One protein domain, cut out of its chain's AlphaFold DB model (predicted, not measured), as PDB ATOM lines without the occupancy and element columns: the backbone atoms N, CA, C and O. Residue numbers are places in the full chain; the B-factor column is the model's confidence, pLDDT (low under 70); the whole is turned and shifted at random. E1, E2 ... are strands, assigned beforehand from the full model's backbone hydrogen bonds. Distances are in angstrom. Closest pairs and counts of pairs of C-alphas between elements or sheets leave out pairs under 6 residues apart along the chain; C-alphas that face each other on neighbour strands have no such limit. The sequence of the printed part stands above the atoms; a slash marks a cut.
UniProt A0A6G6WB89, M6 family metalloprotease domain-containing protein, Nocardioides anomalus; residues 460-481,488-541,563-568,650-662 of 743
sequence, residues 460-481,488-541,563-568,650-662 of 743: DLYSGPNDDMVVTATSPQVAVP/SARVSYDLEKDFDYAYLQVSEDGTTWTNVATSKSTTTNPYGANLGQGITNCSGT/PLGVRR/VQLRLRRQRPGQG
ATOM      1  N   ASP A 460     228.223 214.870 105.944       70.12
ATOM      2  CA  ASP A 460     228.705 213.509 106.174       70.12
ATOM      3  C   ASP A 460     228.299 212.597 105.001       70.12
ATOM      4  O   ASP A 460     227.368 212.910 104.247       70.12
ATOM      5  N   LEU A 461     228.997 211.468 104.840       73.31
ATOM      6  CA  LEU A 461     228.594 210.395 103.928       73.31
ATOM      7  C   LEU A 461     227.544 209.520 104.613       73.31
ATOM      8  O   LEU A 461     227.807 208.986 105.688       73.31
ATOM      9  N   TYR A 462     226.387 209.345 103.977       73.12
ATOM     10  CA  TYR A 462     225.245 208.609 104.519       73.12
ATOM     11  C   TYR A 462     224.851 207.455 103.588       73.12
ATOM     12  O   TYR A 462     224.636 207.666 102.391       73.12
ATOM     13  N   SER A 463     224.769 206.231 104.126       72.00
ATOM     14  CA  SER A 463     224.531 205.013 103.330       72.00
ATOM     15  C   SER A 463     223.060 204.607 103.146       72.00
ATOM     16  O   SER A 463     222.812 203.621 102.466       72.00
ATOM     17  N   GLY A 464     222.091 205.370 103.669       66.94
ATOM     18  CA  GLY A 464     220.656 205.076 103.508       66.94
ATOM     19  C   GLY A 464     220.153 203.950 104.428       66.94
ATOM     20  O   GLY A 464     220.885 202.984 104.648       66.94
ATOM     21  N   PRO A 465     218.930 204.052 104.983       60.97
ATOM     22  CA  PRO A 465     218.395 203.052 105.907       60.97
ATOM     23  C   PRO A 465     217.900 201.784 105.195       60.97
ATOM     24  O   PRO A 465     217.723 200.773 105.862       60.97
ATOM     25  N   ASN A 466     217.682 201.842 103.873       57.66
ATOM     26  CA  ASN A 466     217.022 200.798 103.088       57.66
ATOM     27  C   ASN A 466     217.716 199.431 103.178       57.66
ATOM     28  O   ASN A 466     218.915 199.315 103.449       57.66
ATOM     29  N   ASP A 467     216.932 198.413 102.878       52.09
ATOM     30  CA  ASP A 467     217.282 197.001 102.848       52.09
ATOM     31  C   ASP A 467     217.835 196.543 101.489       52.09
ATOM     32  O   ASP A 467     217.839 197.311 100.530       52.09
ATOM     33  N   ASP A 468     218.373 195.317 101.456       51.09
ATOM     34  CA  ASP A 468     218.865 194.564 100.279       51.09
ATOM     35  C   ASP A 468     219.656 195.376  99.237       51.09
ATOM     36  O   ASP A 468     219.647 195.156  98.026       51.09
ATOM     37  N   MET A 469     220.417 196.336  99.764       63.31
ATOM     38  CA  MET A 469     221.071 197.385  99.006       63.31
ATOM     39  C   MET A 469     222.593 197.266  99.107       63.31
ATOM     40  O   MET A 469     223.177 197.221 100.194       63.31
ATOM     41  N   VAL A 470     223.263 197.318  97.953       69.88
ATOM     42  CA  VAL A 470     224.709 197.560  97.873       69.88
ATOM     43  C   VAL A 470     224.945 199.055  97.662       69.88
ATOM     44  O   VAL A 470     224.792 199.559  96.547       69.88
ATOM     45  N   VAL A 471     225.352 199.766  98.718       73.75
ATOM     46  CA  VAL A 471     225.735 201.188  98.635       73.75
ATOM     47  C   VAL A 471     227.236 201.327  98.656       73.75
ATOM     48  O   VAL A 471     227.899 200.760  99.524       73.75
ATOM     49  N   THR A 472     227.775 202.134  97.743       80.75
ATOM     50  CA  THR A 472     229.209 202.431  97.707       80.75
ATOM     51  C   THR A 472     229.521 203.921  97.818       80.75
ATOM     52  O   THR A 472     228.810 204.776  97.291       80.75
ATOM     53  N   ALA A 473     230.620 204.229  98.507       81.56
ATOM     54  CA  ALA A 473     231.248 205.544  98.526       81.56
ATOM     55  C   ALA A 473     232.735 205.373  98.199       81.56
ATOM     56  O   ALA A 473     233.491 204.836  99.011       81.56
ATOM     57  N   THR A 474     233.143 205.799  97.003       83.19
ATOM     58  CA  THR A 474     234.499 205.577  96.474       83.19
ATOM     59  C   THR A 474     235.290 206.883  96.439       83.19
ATOM     60  O   THR A 474     234.812 207.896  95.928       83.19
ATOM     61  N   SER A 475     236.517 206.867  96.959       79.12
ATOM     62  CA  SER A 475     237.418 208.018  96.937       79.12
ATOM     63  C   SER A 475     237.962 208.293  95.527       79.12
ATOM     64  O   SER A 475     238.074 207.379  94.704       79.12
ATOM     65  N   PRO A 476     238.425 209.526  95.246       78.50
ATOM     66  CA  PRO A 476     239.451 209.747  94.227       78.50
ATOM     67  C   PRO A 476     240.683 208.859  94.483       78.50
ATOM     68  O   PRO A 476     240.869 208.366  95.598       78.50
ATOM     69  N   GLN A 477     241.551 208.690  93.484       80.31
ATOM     70  CA  GLN A 477     242.863 208.079  93.721       80.31
ATOM     71  C   GLN A 477     243.673 208.913  94.725       80.31
ATOM     72  O   GLN A 477     243.772 210.135  94.596       80.31
ATOM     73  N   VAL A 478     244.254 208.234  95.711       79.75
ATOM     74  CA  VAL A 478     245.126 208.790  96.749       79.75
ATOM     75  C   VAL A 478     246.498 208.142  96.600       79.75
ATOM     76  O   VAL A 478     246.589 206.925  96.450       79.75
ATOM     77  N   ALA A 479     247.564 208.941  96.632       80.19
ATOM     78  CA  ALA A 479     248.923 208.411  96.678       80.19
ATOM     79  C   ALA A 479     249.232 207.932  98.104       80.19
ATOM     80  O   ALA A 479     249.076 208.699  99.057       80.19
ATOM     81  N   VAL A 480     249.650 206.678  98.242       77.31
ATOM     82  CA  VAL A 480     250.076 206.069  99.505       77.31
ATOM     83  C   VAL A 480     251.605 206.025  99.517       77.31
ATOM     84  O   VAL A 480     252.180 205.317  98.684       77.31
ATOM     85  N   PRO A 481     252.272 206.771 100.420       77.06
ATOM     86  CA  PRO A 481     253.723 206.743 100.546       77.06
ATOM     87  C   PRO A 481     254.256 205.355 100.900       77.06
ATOM     88  O   PRO A 481     253.611 204.596 101.629       77.06
ATOM     89  N   SER A 488     242.639 206.866 109.551       78.88
ATOM     90  CA  SER A 488     241.688 207.088 110.648       78.88
ATOM     91  C   SER A 488     240.369 207.643 110.116       78.88
ATOM     92  O   SER A 488     240.357 208.554 109.281       78.88
ATOM     93  N   ALA A 489     239.255 207.112 110.617       75.06
ATOM     94  CA  ALA A 489     237.924 207.615 110.316       75.06
ATOM     95  C   ALA A 489     236.983 207.477 111.516       75.06
ATOM     96  O   ALA A 489     237.001 206.469 112.226       75.06
ATOM     97  N   ARG A 490     236.123 208.479 111.705       74.19
ATOM     98  CA  ARG A 490     234.993 208.431 112.639       74.19
ATOM     99  C   ARG A 490     233.842 207.699 111.968       74.19
ATOM    100  O   ARG A 490     233.555 207.959 110.800       74.19
ATOM    101  N   VAL A 491     233.209 206.787 112.703       76.56
ATOM    102  CA  VAL A 491     232.126 205.930 112.204       76.56
ATOM    103  C   VAL A 491     230.965 205.879 113.193       76.56
ATOM    104  O   VAL A 491     231.172 205.818 114.402       76.56
ATOM    105  N   SER A 492     229.746 205.881 112.661       76.12
ATOM    106  CA  SER A 492     228.488 205.709 113.394       76.12
ATOM    107  C   SER A 492     227.632 204.724 112.623       76.12
ATOM    108  O   SER A 492     227.410 204.965 111.441       76.12
ATOM    109  N   TYR A 493     227.163 203.652 113.256       76.50
ATOM    110  CA  TYR A 493     226.387 202.603 112.591       76.50
ATOM    111  C   TYR A 493     225.515 201.811 113.582       76.50
ATOM    112  O   TYR A 493     225.851 201.719 114.762       76.50
ATOM    113  N   ASP A 494     224.405 201.260 113.098       75.00
ATOM    114  CA  ASP A 494     223.450 200.403 113.817       75.00
ATOM    115  C   ASP A 494     222.978 199.322 112.823       75.00
ATOM    116  O   ASP A 494     221.907 199.417 112.221       75.00
ATOM    117  N   LEU A 495     223.888 198.381 112.537       76.31
ATOM    118  CA  LEU A 495     223.732 197.331 111.526       76.31
ATOM    119  C   LEU A 495     223.177 196.066 112.185       76.31
ATOM    120  O   LEU A 495     223.670 195.662 113.241       76.31
ATOM    121  N   GLU A 496     222.216 195.406 111.539       68.62
ATOM    122  CA  GLU A 496     221.656 194.148 112.033       68.62
ATOM    123  C   GLU A 496     222.752 193.084 112.176       68.62
ATOM    124  O   GLU A 496     223.418 192.700 111.208       68.62
ATOM    125  N   LYS A 497     222.977 192.654 113.424       77.00
ATOM    126  CA  LYS A 497     224.143 191.859 113.807       77.00
ATOM    127  C   LYS A 497     224.199 190.540 113.034       77.00
ATOM    128  O   LYS A 497     223.321 189.699 113.161       77.00
ATOM    129  N   ASP A 498     225.311 190.355 112.333       70.81
ATOM    130  CA  ASP A 498     225.660 189.180 111.530       70.81
ATOM    131  C   ASP A 498     224.820 188.939 110.253       70.81
ATOM    132  O   ASP A 498     225.060 187.962 109.543       70.81
ATOM    133  N   PHE A 499     223.924 189.866 109.893       68.44
ATOM    134  CA  PHE A 499     223.221 189.883 108.599       68.44
ATOM    135  C   PHE A 499     223.648 191.079 107.737       68.44
ATOM    136  O   PHE A 499     223.971 190.936 106.556       68.44
ATOM    137  N   ASP A 500     223.692 192.265 108.340       76.62
ATOM    138  CA  ASP A 500     223.987 193.529 107.675       76.62
ATOM    139  C   ASP A 500     225.476 193.862 107.862       76.62
ATOM    140  O   ASP A 500     225.976 193.940 108.992       76.62
ATOM    141  N   TYR A 501     226.203 194.042 106.755       83.44
ATOM    142  CA  TYR A 501     227.653 194.236 106.781       83.44
ATOM    143  C   TYR A 501     228.106 195.489 106.029       83.44
ATOM    144  O   TYR A 501     227.612 195.837 104.954       83.44
ATOM    145  N   ALA A 502     229.137 196.140 106.565       89.50
ATOM    146  CA  ALA A 502     229.860 197.207 105.893       89.50
ATOM    147  C   ALA A 502     231.364 196.919 105.805       89.50
ATOM    148  O   ALA A 502     231.989 196.473 106.761       89.50
ATOM    149  N   TYR A 503     231.960 197.217 104.655       90.44
ATOM    150  CA  TYR A 503     233.345 196.891 104.330       90.44
ATOM    151  C   TYR A 503     234.127 198.157 103.987       90.44
ATOM    152  O   TYR A 503     233.665 198.981 103.189       90.44
ATOM    153  N   LEU A 504     235.342 198.280 104.527       91.25
ATOM    154  CA  LEU A 504     236.382 199.113 103.928       91.25
ATOM    155  C   LEU A 504     237.105 198.271 102.874       91.25
ATOM    156  O   LEU A 504     237.565 197.169 103.169       91.25
ATOM    157  N   GLN A 505     237.211 198.784 101.655       90.31
ATOM    158  CA  GLN A 505     237.855 198.102 100.538       90.31
ATOM    159  C   GLN A 505     238.928 198.990  99.904       90.31
ATOM    160  O   GLN A 505     238.769 200.210  99.832       90.31
ATOM    161  N   VAL A 506     240.001 198.375  99.408       89.56
ATOM    162  CA  VAL A 506     241.089 199.040  98.675       89.56
ATOM    163  C   VAL A 506     241.229 198.460  97.268       89.56
ATOM    164  O   VAL A 506     240.912 197.291  97.043       89.56
ATOM    165  N   SER A 507     241.689 199.281  96.326       88.88
ATOM    166  CA  SER A 507     241.907 198.917  94.925       88.88
ATOM    167  C   SER A 507     243.077 199.705  94.330       88.88
ATOM    168  O   SER A 507     243.173 200.911  94.554       88.88
ATOM    169  N   GLU A 508     243.958 199.048  93.571       85.62
ATOM    170  CA  GLU A 508     245.070 199.700  92.846       85.62
ATOM    171  C   GLU A 508     244.693 200.065  91.393       85.62
ATOM    172  O   GLU A 508     245.273 200.972  90.802       85.62
ATOM    173  N   ASP A 509     243.692 199.387  90.822       81.69
ATOM    174  CA  ASP A 509     243.238 199.505  89.427       81.69
ATOM    175  C   ASP A 509     241.889 200.244  89.271       81.69
ATOM    176  O   ASP A 509     241.556 200.709  88.182       81.69
ATOM    177  N   GLY A 510     241.116 200.373  90.355       79.31
ATOM    178  CA  GLY A 510     239.737 200.878  90.387       79.31
ATOM    179  C   GLY A 510     238.666 199.807  90.118       79.31
ATOM    180  O   GLY A 510     237.472 200.069  90.294       79.31
ATOM    181  N   THR A 511     239.066 198.595  89.726       79.19
ATOM    182  CA  THR A 511     238.181 197.504  89.275       79.19
ATOM    183  C   THR A 511     238.205 196.280  90.184       79.19
ATOM    184  O   THR A 511     237.152 195.694  90.432       79.19
ATOM    185  N   THR A 512     239.361 195.934  90.742       84.06
ATOM    186  CA  THR A 512     239.573 194.820  91.673       84.06
ATOM    187  C   THR A 512     239.599 195.360  93.100       84.06
ATOM    188  O   THR A 512     240.352 196.287  93.393       84.06
ATOM    189  N   TRP A 513     238.774 194.811  93.996       87.62
ATOM    190  CA  TRP A 513     238.533 195.380  95.329       87.62
ATOM    191  C   TRP A 513     238.737 194.353  96.443       87.62
ATOM    192  O   TRP A 513     238.029 193.350  96.495       87.62
ATOM    193  N   THR A 514     239.651 194.648  97.365       91.31
ATOM    194  CA  THR A 514     240.010 193.774  98.492       91.31
ATOM    195  C   THR A 514     239.475 194.345  99.801       91.31
ATOM    196  O   THR A 514     239.714 195.518 100.092       91.31
ATOM    197  N   ASN A 515     238.781 193.533 100.605       91.56
ATOM    198  CA  ASN A 515     238.317 193.923 101.943       91.56
ATOM    199  C   ASN A 515     239.512 194.084 102.897       91.56
ATOM    200  O   ASN A 515     240.397 193.230 102.946       91.56
ATOM    201  N   VAL A 516     239.535 195.173 103.666       89.44
ATOM    202  CA  VAL A 516     240.638 195.536 104.565       89.44
ATOM    203  C   VAL A 516     240.183 195.413 106.015       89.44
ATOM    204  O   VAL A 516     239.128 195.927 106.379       89.44
ATOM    205  N   ALA A 517     240.995 194.765 106.852       91.88
ATOM    206  CA  ALA A 517     240.749 194.691 108.289       91.88
ATOM    207  C   ALA A 517     240.767 196.092 108.933       91.88
ATOM    208  O   ALA A 517     241.612 196.932 108.623       91.88
ATOM    209  N   THR A 518     239.848 196.328 109.864       89.06
ATOM    210  CA  THR A 518     239.688 197.581 110.612       89.06
ATOM    211  C   THR A 518     239.593 197.294 112.111       89.06
ATOM    212  O   THR A 518     239.415 196.155 112.531       89.06
ATOM    213  N   SER A 519     239.616 198.335 112.946       88.50
ATOM    214  CA  SER A 519     239.370 198.219 114.392       88.50
ATOM    215  C   SER A 519     237.919 197.863 114.773       88.50
ATOM    216  O   SER A 519     237.599 197.841 115.962       88.50
ATOM    217  N   LYS A 520     237.034 197.619 113.791       89.19
ATOM    218  CA  LYS A 520     235.602 197.316 113.970       89.19
ATOM    219  C   LYS A 520     235.099 196.115 113.152       89.19
ATOM    220  O   LYS A 520     233.917 195.799 113.230       89.19
ATOM    221  N   SER A 521     235.952 195.465 112.360       91.81
ATOM    222  CA  SER A 521     235.559 194.364 111.470       91.81
ATOM    223  C   SER A 521     235.736 192.987 112.106       91.81
ATOM    224  O   SER A 521     236.635 192.784 112.919       91.81
ATOM    225  N   THR A 522     234.941 192.018 111.654       89.69
ATOM    226  CA  THR A 522     235.051 190.601 112.007       89.69
ATOM    227  C   THR A 522     235.122 189.699 110.769       89.69
ATOM    228  O   THR A 522     234.697 190.062 109.669       89.69
ATOM    229  N   THR A 523     235.653 188.491 110.954       91.19
ATOM    230  CA  THR A 523     235.565 187.367 110.006       91.19
ATOM    231  C   THR A 523     234.499 186.340 110.403       91.19
ATOM    232  O   THR A 523     234.325 185.353 109.697       91.19
ATOM    233  N   THR A 524     233.796 186.547 111.523       81.75
ATOM    234  CA  THR A 524     232.645 185.736 111.952       81.75
ATOM    235  C   THR A 524     231.554 185.766 110.883       81.75
ATOM    236  O   THR A 524     231.193 186.845 110.416       81.75
ATOM    237  N   ASN A 525     231.061 184.593 110.479       76.00
ATOM    238  CA  ASN A 525     230.092 184.450 109.394       76.00
ATOM    239  C   ASN A 525     229.074 183.322 109.681       76.00
ATOM    240  O   ASN A 525     229.195 182.243 109.102       76.00
ATOM    241  N   PRO A 526     228.120 183.515 110.610       60.59
ATOM    242  CA  PRO A 526     227.208 182.451 111.031       60.59
ATOM    243  C   PRO A 526     226.121 182.156 109.985       60.59
ATOM    244  O   PRO A 526     225.686 181.016 109.884       60.59
ATOM    245  N   TYR A 527     225.735 183.152 109.178       57.53
ATOM    246  CA  TYR A 527     224.652 183.068 108.184       57.53
ATOM    247  C   TYR A 527     225.149 183.224 106.733       57.53
ATOM    248  O   TYR A 527     224.426 183.701 105.865       57.53
ATOM    249  N   GLY A 528     226.423 182.920 106.458       65.75
ATOM    250  CA  GLY A 528     227.038 183.018 105.120       65.75
ATOM    251  C   GLY A 528     227.295 184.442 104.581       65.75
ATOM    252  O   GLY A 528     228.214 184.629 103.783       65.75
ATOM    253  N   ALA A 529     226.566 185.450 105.065       66.94
ATOM    254  CA  ALA A 529     226.535 186.834 104.584       66.94
ATOM    255  C   ALA A 529     227.856 187.649 104.651       66.94
ATOM    256  O   ALA A 529     228.003 188.631 103.915       66.94
ATOM    257  N   ASN A 530     228.830 187.288 105.497       80.25
ATOM    258  CA  ASN A 530     230.085 188.041 105.642       80.25
ATOM    259  C   ASN A 530     231.115 187.674 104.558       80.25
ATOM    260  O   ASN A 530     231.719 186.601 104.584       80.25
ATOM    261  N   LEU A 531     231.442 188.624 103.681       82.50
ATOM    262  CA  LEU A 531     232.500 188.502 102.665       82.50
ATOM    263  C   LEU A 531     233.930 188.642 103.236       82.50
ATOM    264  O   LEU A 531     234.885 188.870 102.492       82.50
ATOM    265  N   GLY A 532     234.087 188.540 104.556       84.06
ATOM    266  CA  GLY A 532     235.342 188.675 105.288       84.06
ATOM    267  C   GLY A 532     235.707 190.132 105.583       84.06
ATOM    268  O   GLY A 532     235.631 190.999 104.714       84.06
ATOM    269  N   GLN A 533     236.145 190.401 106.817       93.50
ATOM    270  CA  GLN A 533     236.432 191.751 107.329       93.50
ATOM    271  C   GLN A 533     235.221 192.708 107.285       93.50
ATOM    272  O   GLN A 533     235.385 193.925 107.175       93.50
ATOM    273  N   GLY A 534     234.001 192.177 107.404       90.25
ATOM    274  CA  GLY A 534     232.783 192.972 107.547       90.25
ATOM    275  C   GLY A 534     232.633 193.584 108.944       90.25
ATOM    276  O   GLY A 534     232.891 192.936 109.957       90.25
ATOM    277  N   ILE A 535     232.204 194.841 109.003       91.19
ATOM    278  CA  ILE A 535     231.712 195.536 110.201       91.19
ATOM    279  C   ILE A 535     230.206 195.260 110.301       91.19
ATOM    280  O   ILE A 535     229.507 195.413 109.305       91.19
ATOM    281  N   THR A 536     229.714 194.878 111.477       86.62
ATOM    282  CA  THR A 536     228.292 194.604 111.768       86.62
ATOM    283  C   THR A 536     227.971 195.004 113.220       86.62
ATOM    284  O   THR A 536     228.867 195.496 113.916       86.62
ATOM    285  N   ASN A 537     226.736 194.781 113.691       83.38
ATOM    286  CA  ASN A 537     226.210 195.222 114.993       83.38
ATOM    287  C   ASN A 537     226.158 196.766 115.120       83.38
ATOM    288  O   ASN A 537     226.372 197.490 114.150       83.38
ATOM    289  N   CYS A 538     225.876 197.296 116.311       78.81
ATOM    290  CA  CYS A 538     225.894 198.728 116.609       78.81
ATOM    291  C   CYS A 538     227.295 199.296 116.926       78.81
ATOM    292  O   CYS A 538     228.214 198.598 117.360       78.81
ATOM    293  N   SER A 539     227.448 200.616 116.773       74.00
ATOM    294  CA  SER A 539     228.654 201.381 117.129       74.00
ATOM    295  C   SER A 539     228.597 202.022 118.525       74.00
ATOM    296  O   SER A 539     229.467 202.834 118.854       74.00
ATOM    297  N   GLY A 540     227.538 201.760 119.293       61.44
ATOM    298  CA  GLY A 540     227.194 202.470 120.524       61.44
ATOM    299  C   GLY A 540     227.844 201.906 121.788       61.44
ATOM    300  O   GLY A 540     228.051 200.703 121.914       61.44
ATOM    301  N   THR A 541     228.122 202.780 122.758       48.31
ATOM    302  CA  THR A 541     228.538 202.402 124.120       48.31
ATOM    303  C   THR A 541     227.950 203.388 125.130       48.31
ATOM    304  O   THR A 541     228.533 204.443 125.377       48.31
ATOM    305  N   PRO A 563     221.898 203.668 109.564       46.62
ATOM    306  CA  PRO A 563     222.954 203.289 108.637       46.62
ATOM    307  C   PRO A 563     224.349 203.747 109.061       46.62
ATOM    308  O   PRO A 563     224.521 204.647 109.886       46.62
ATOM    309  N   LEU A 564     225.357 203.168 108.403       40.66
ATOM    310  CA  LEU A 564     226.743 203.598 108.522       40.66
ATOM    311  C   LEU A 564     226.944 205.005 107.932       40.66
ATOM    312  O   LEU A 564     226.679 205.235 106.746       40.66
ATOM    313  N   GLY A 565     227.492 205.908 108.743       44.91
ATOM    314  CA  GLY A 565     228.124 207.157 108.316       44.91
ATOM    315  C   GLY A 565     229.615 207.182 108.661       44.91
ATOM    316  O   GLY A 565     230.015 206.630 109.689       44.91
ATOM    317  N   VAL A 566     230.442 207.785 107.793       42.47
ATOM    318  CA  VAL A 566     231.919 207.748 107.886       42.47
ATOM    319  C   VAL A 566     232.568 209.072 107.472       42.47
ATOM    320  O   VAL A 566     232.201 209.642 106.443       42.47
ATOM    321  N   ARG A 567     233.603 209.511 108.206       47.41
ATOM    322  CA  ARG A 567     234.433 210.681 107.854       47.41
ATOM    323  C   ARG A 567     235.911 210.484 108.219       47.41
ATOM    324  O   ARG A 567     236.212 210.027 109.315       47.41
ATOM    325  N   ARG A 568     236.830 210.842 107.310       33.28
ATOM    326  CA  ARG A 568     238.298 210.798 107.504       33.28
ATOM    327  C   ARG A 568     238.769 211.901 108.461       33.28
ATOM    328  O   ARG A 568     238.292 213.030 108.359       33.28
ATOM    329  N   VAL A 650     246.090 204.418  95.010       77.06
ATOM    330  CA  VAL A 650     244.986 203.506  95.354       77.06
ATOM    331  C   VAL A 650     243.665 204.261  95.449       77.06
ATOM    332  O   VAL A 650     243.637 205.467  95.700       77.06
ATOM    333  N   GLN A 651     242.553 203.553  95.286       79.56
ATOM    334  CA  GLN A 651     241.231 204.028  95.676       79.56
ATOM    335  C   GLN A 651     240.747 203.284  96.920       79.56
ATOM    336  O   GLN A 651     241.029 202.101  97.112       79.56
ATOM    337  N   LEU A 652     239.988 203.991  97.752       77.06
ATOM    338  CA  LEU A 652     239.308 203.458  98.924       77.06
ATOM    339  C   LEU A 652     237.806 203.452  98.648       77.06
ATOM    340  O   LEU A 652     237.271 204.433  98.129       77.06
ATOM    341  N   ARG A 653     237.115 202.373  99.007       80.12
ATOM    342  CA  ARG A 653     235.659 202.259  98.883       80.12
ATOM    343  C   ARG A 653     235.063 201.775 100.189       80.12
ATOM    344  O   ARG A 653     235.437 200.723 100.693       80.12
ATOM    345  N   LEU A 654     234.105 202.530 100.705       76.75
ATOM    346  CA  LEU A 654     233.168 202.028 101.701       76.75
ATOM    347  C   LEU A 654     232.036 201.329 100.954       76.75
ATOM    348  O   LEU A 654     231.522 201.882  99.979       76.75
ATOM    349  N   ARG A 655     231.659 200.130 101.393       77.62
ATOM    350  CA  ARG A 655     230.562 199.348 100.815       77.62
ATOM    351  C   ARG A 655     229.665 198.820 101.931       77.62
ATOM    352  O   ARG A 655     230.110 197.938 102.654       77.62
ATOM    353  N   ARG A 656     228.429 199.318 102.063       74.94
ATOM    354  CA  ARG A 656     227.372 198.590 102.798       74.94
ATOM    355  C   ARG A 656     226.795 197.545 101.844       74.94
ATOM    356  O   ARG A 656     226.626 197.832 100.659       74.94
ATOM    357  N   GLN A 657     226.546 196.347 102.350       67.50
ATOM    358  CA  GLN A 657     225.800 195.296 101.676       67.50
ATOM    359  C   GLN A 657     224.949 194.574 102.722       67.50
ATOM    360  O   GLN A 657     225.500 193.974 103.645       67.50
ATOM    361  N   ARG A 658     223.637 194.557 102.496       61.75
ATOM    362  CA  ARG A 658     222.787 193.439 102.910       61.75
ATOM    363  C   ARG A 658     222.766 192.443 101.744       61.75
ATOM    364  O   ARG A 658     222.461 192.866 100.627       61.75
ATOM    365  N   PRO A 659     223.220 191.189 101.906       48.50
ATOM    366  CA  PRO A 659     223.030 190.169 100.885       48.50
ATOM    367  C   PRO A 659     221.624 189.582 101.029       48.50
ATOM    368  O   PRO A 659     221.314 189.028 102.083       48.50
ATOM    369  N   GLY A 660     220.826 189.623  99.961       43.75
ATOM    370  CA  GLY A 660     219.744 188.653  99.811       43.75
ATOM    371  C   GLY A 660     220.359 187.251  99.817       43.75
ATOM    372  O   GLY A 660     221.385 187.025  99.166       43.75
ATOM    373  N   GLN A 661     219.813 186.332 100.613       33.47
ATOM    374  CA  GLN A 661     220.366 184.981 100.716       33.47
ATOM    375  C   GLN A 661     219.944 184.158  99.490       33.47
ATOM    376  O   GLN A 661     218.759 183.973  99.262       33.47
ATOM    377  N   GLY A 662     220.914 183.670  98.706       33.19
ATOM    378  CA  GLY A 662     220.696 182.695  97.623       33.19
ATOM    379  C   GLY A 662     221.094 183.169  96.219       33.19
ATOM    380  O   GLY A 662     221.862 182.484  95.547       33.19
TER     381      GLY A 662
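This is residues 460 to 481, 488 to 541, 563 to 568 and 650 to 662 of the 743 residues of the protein "M6 family metalloprotease domain-containing protein" of Nocardioides anomalus (UniProt A0A6G6WB89). Two small sheets of three strands lie partly face to face as a loose sandwich: E1, E6 and E4 form one layer, and E2, E7 and E5, with the longest strand E7 in its middle, form the other. A long winding stretch, residues 508 to 541, folds back beside E5 and passes along the E5 and E4 side, while E3 lies far out at one end. The 95 printed residues include no named helix and seven named strands, E1 to E7 in chain order, in orders E1, E6, E4 and E2, E7, E5, the latter antiparallel throughout; the class is all strand, with under half of the residues in named elements. The whole is compact, radius of gyration of the C-alphas 13.0 A, spanning 37 by 31 by 23 A.

Start at E1, residues 460 to 462, which meets E6, residues 563 to 568, only at a point: C-alphas 462 and 565 face each other at 5.0 A. E6 is antiparallel to E4, residues 489 to 494; look at N 490 and O 567, 2.8 A apart. E2, residues 470 to 474, is antiparallel to E7, residues 650 to 657, with N 473 and O 654 at 2.9 A. E7 is antiparallel to E5, residues 501 to 507, with N 503 and O 655 at 2.8 A. These three N and O pairs are within hydrogen-bond range. Between the sheets, the closest C-alphas of E6 and E7, Leu 564 and Arg 656, are 7.6 A apart. E3, residues 478 to 480, pairs with no named strand.

Find C-alpha 460 at (228.705, 213.509, 106.174), where E1 begins. E5 is 19.1 A long; E7 runs 21.8 A from C-alpha 650 at (244.986, 203.506, 95.354) to C-alpha 657 at (225.800, 195.296, 101.676).

The C-alphas farthest apart, Pro 481 and Gly 662, are 41.0 A apart. Cuts leave gaps between C-alphas 481 and 488 of 15.7 A, 541 and 563 of 16.5 A, and 568 and 650 of 15.7 A. Of the links printed whole, none is long. Mean pLDDT of the printed part is 74.0, with 27 residues under 70, among them residues 563 to 568.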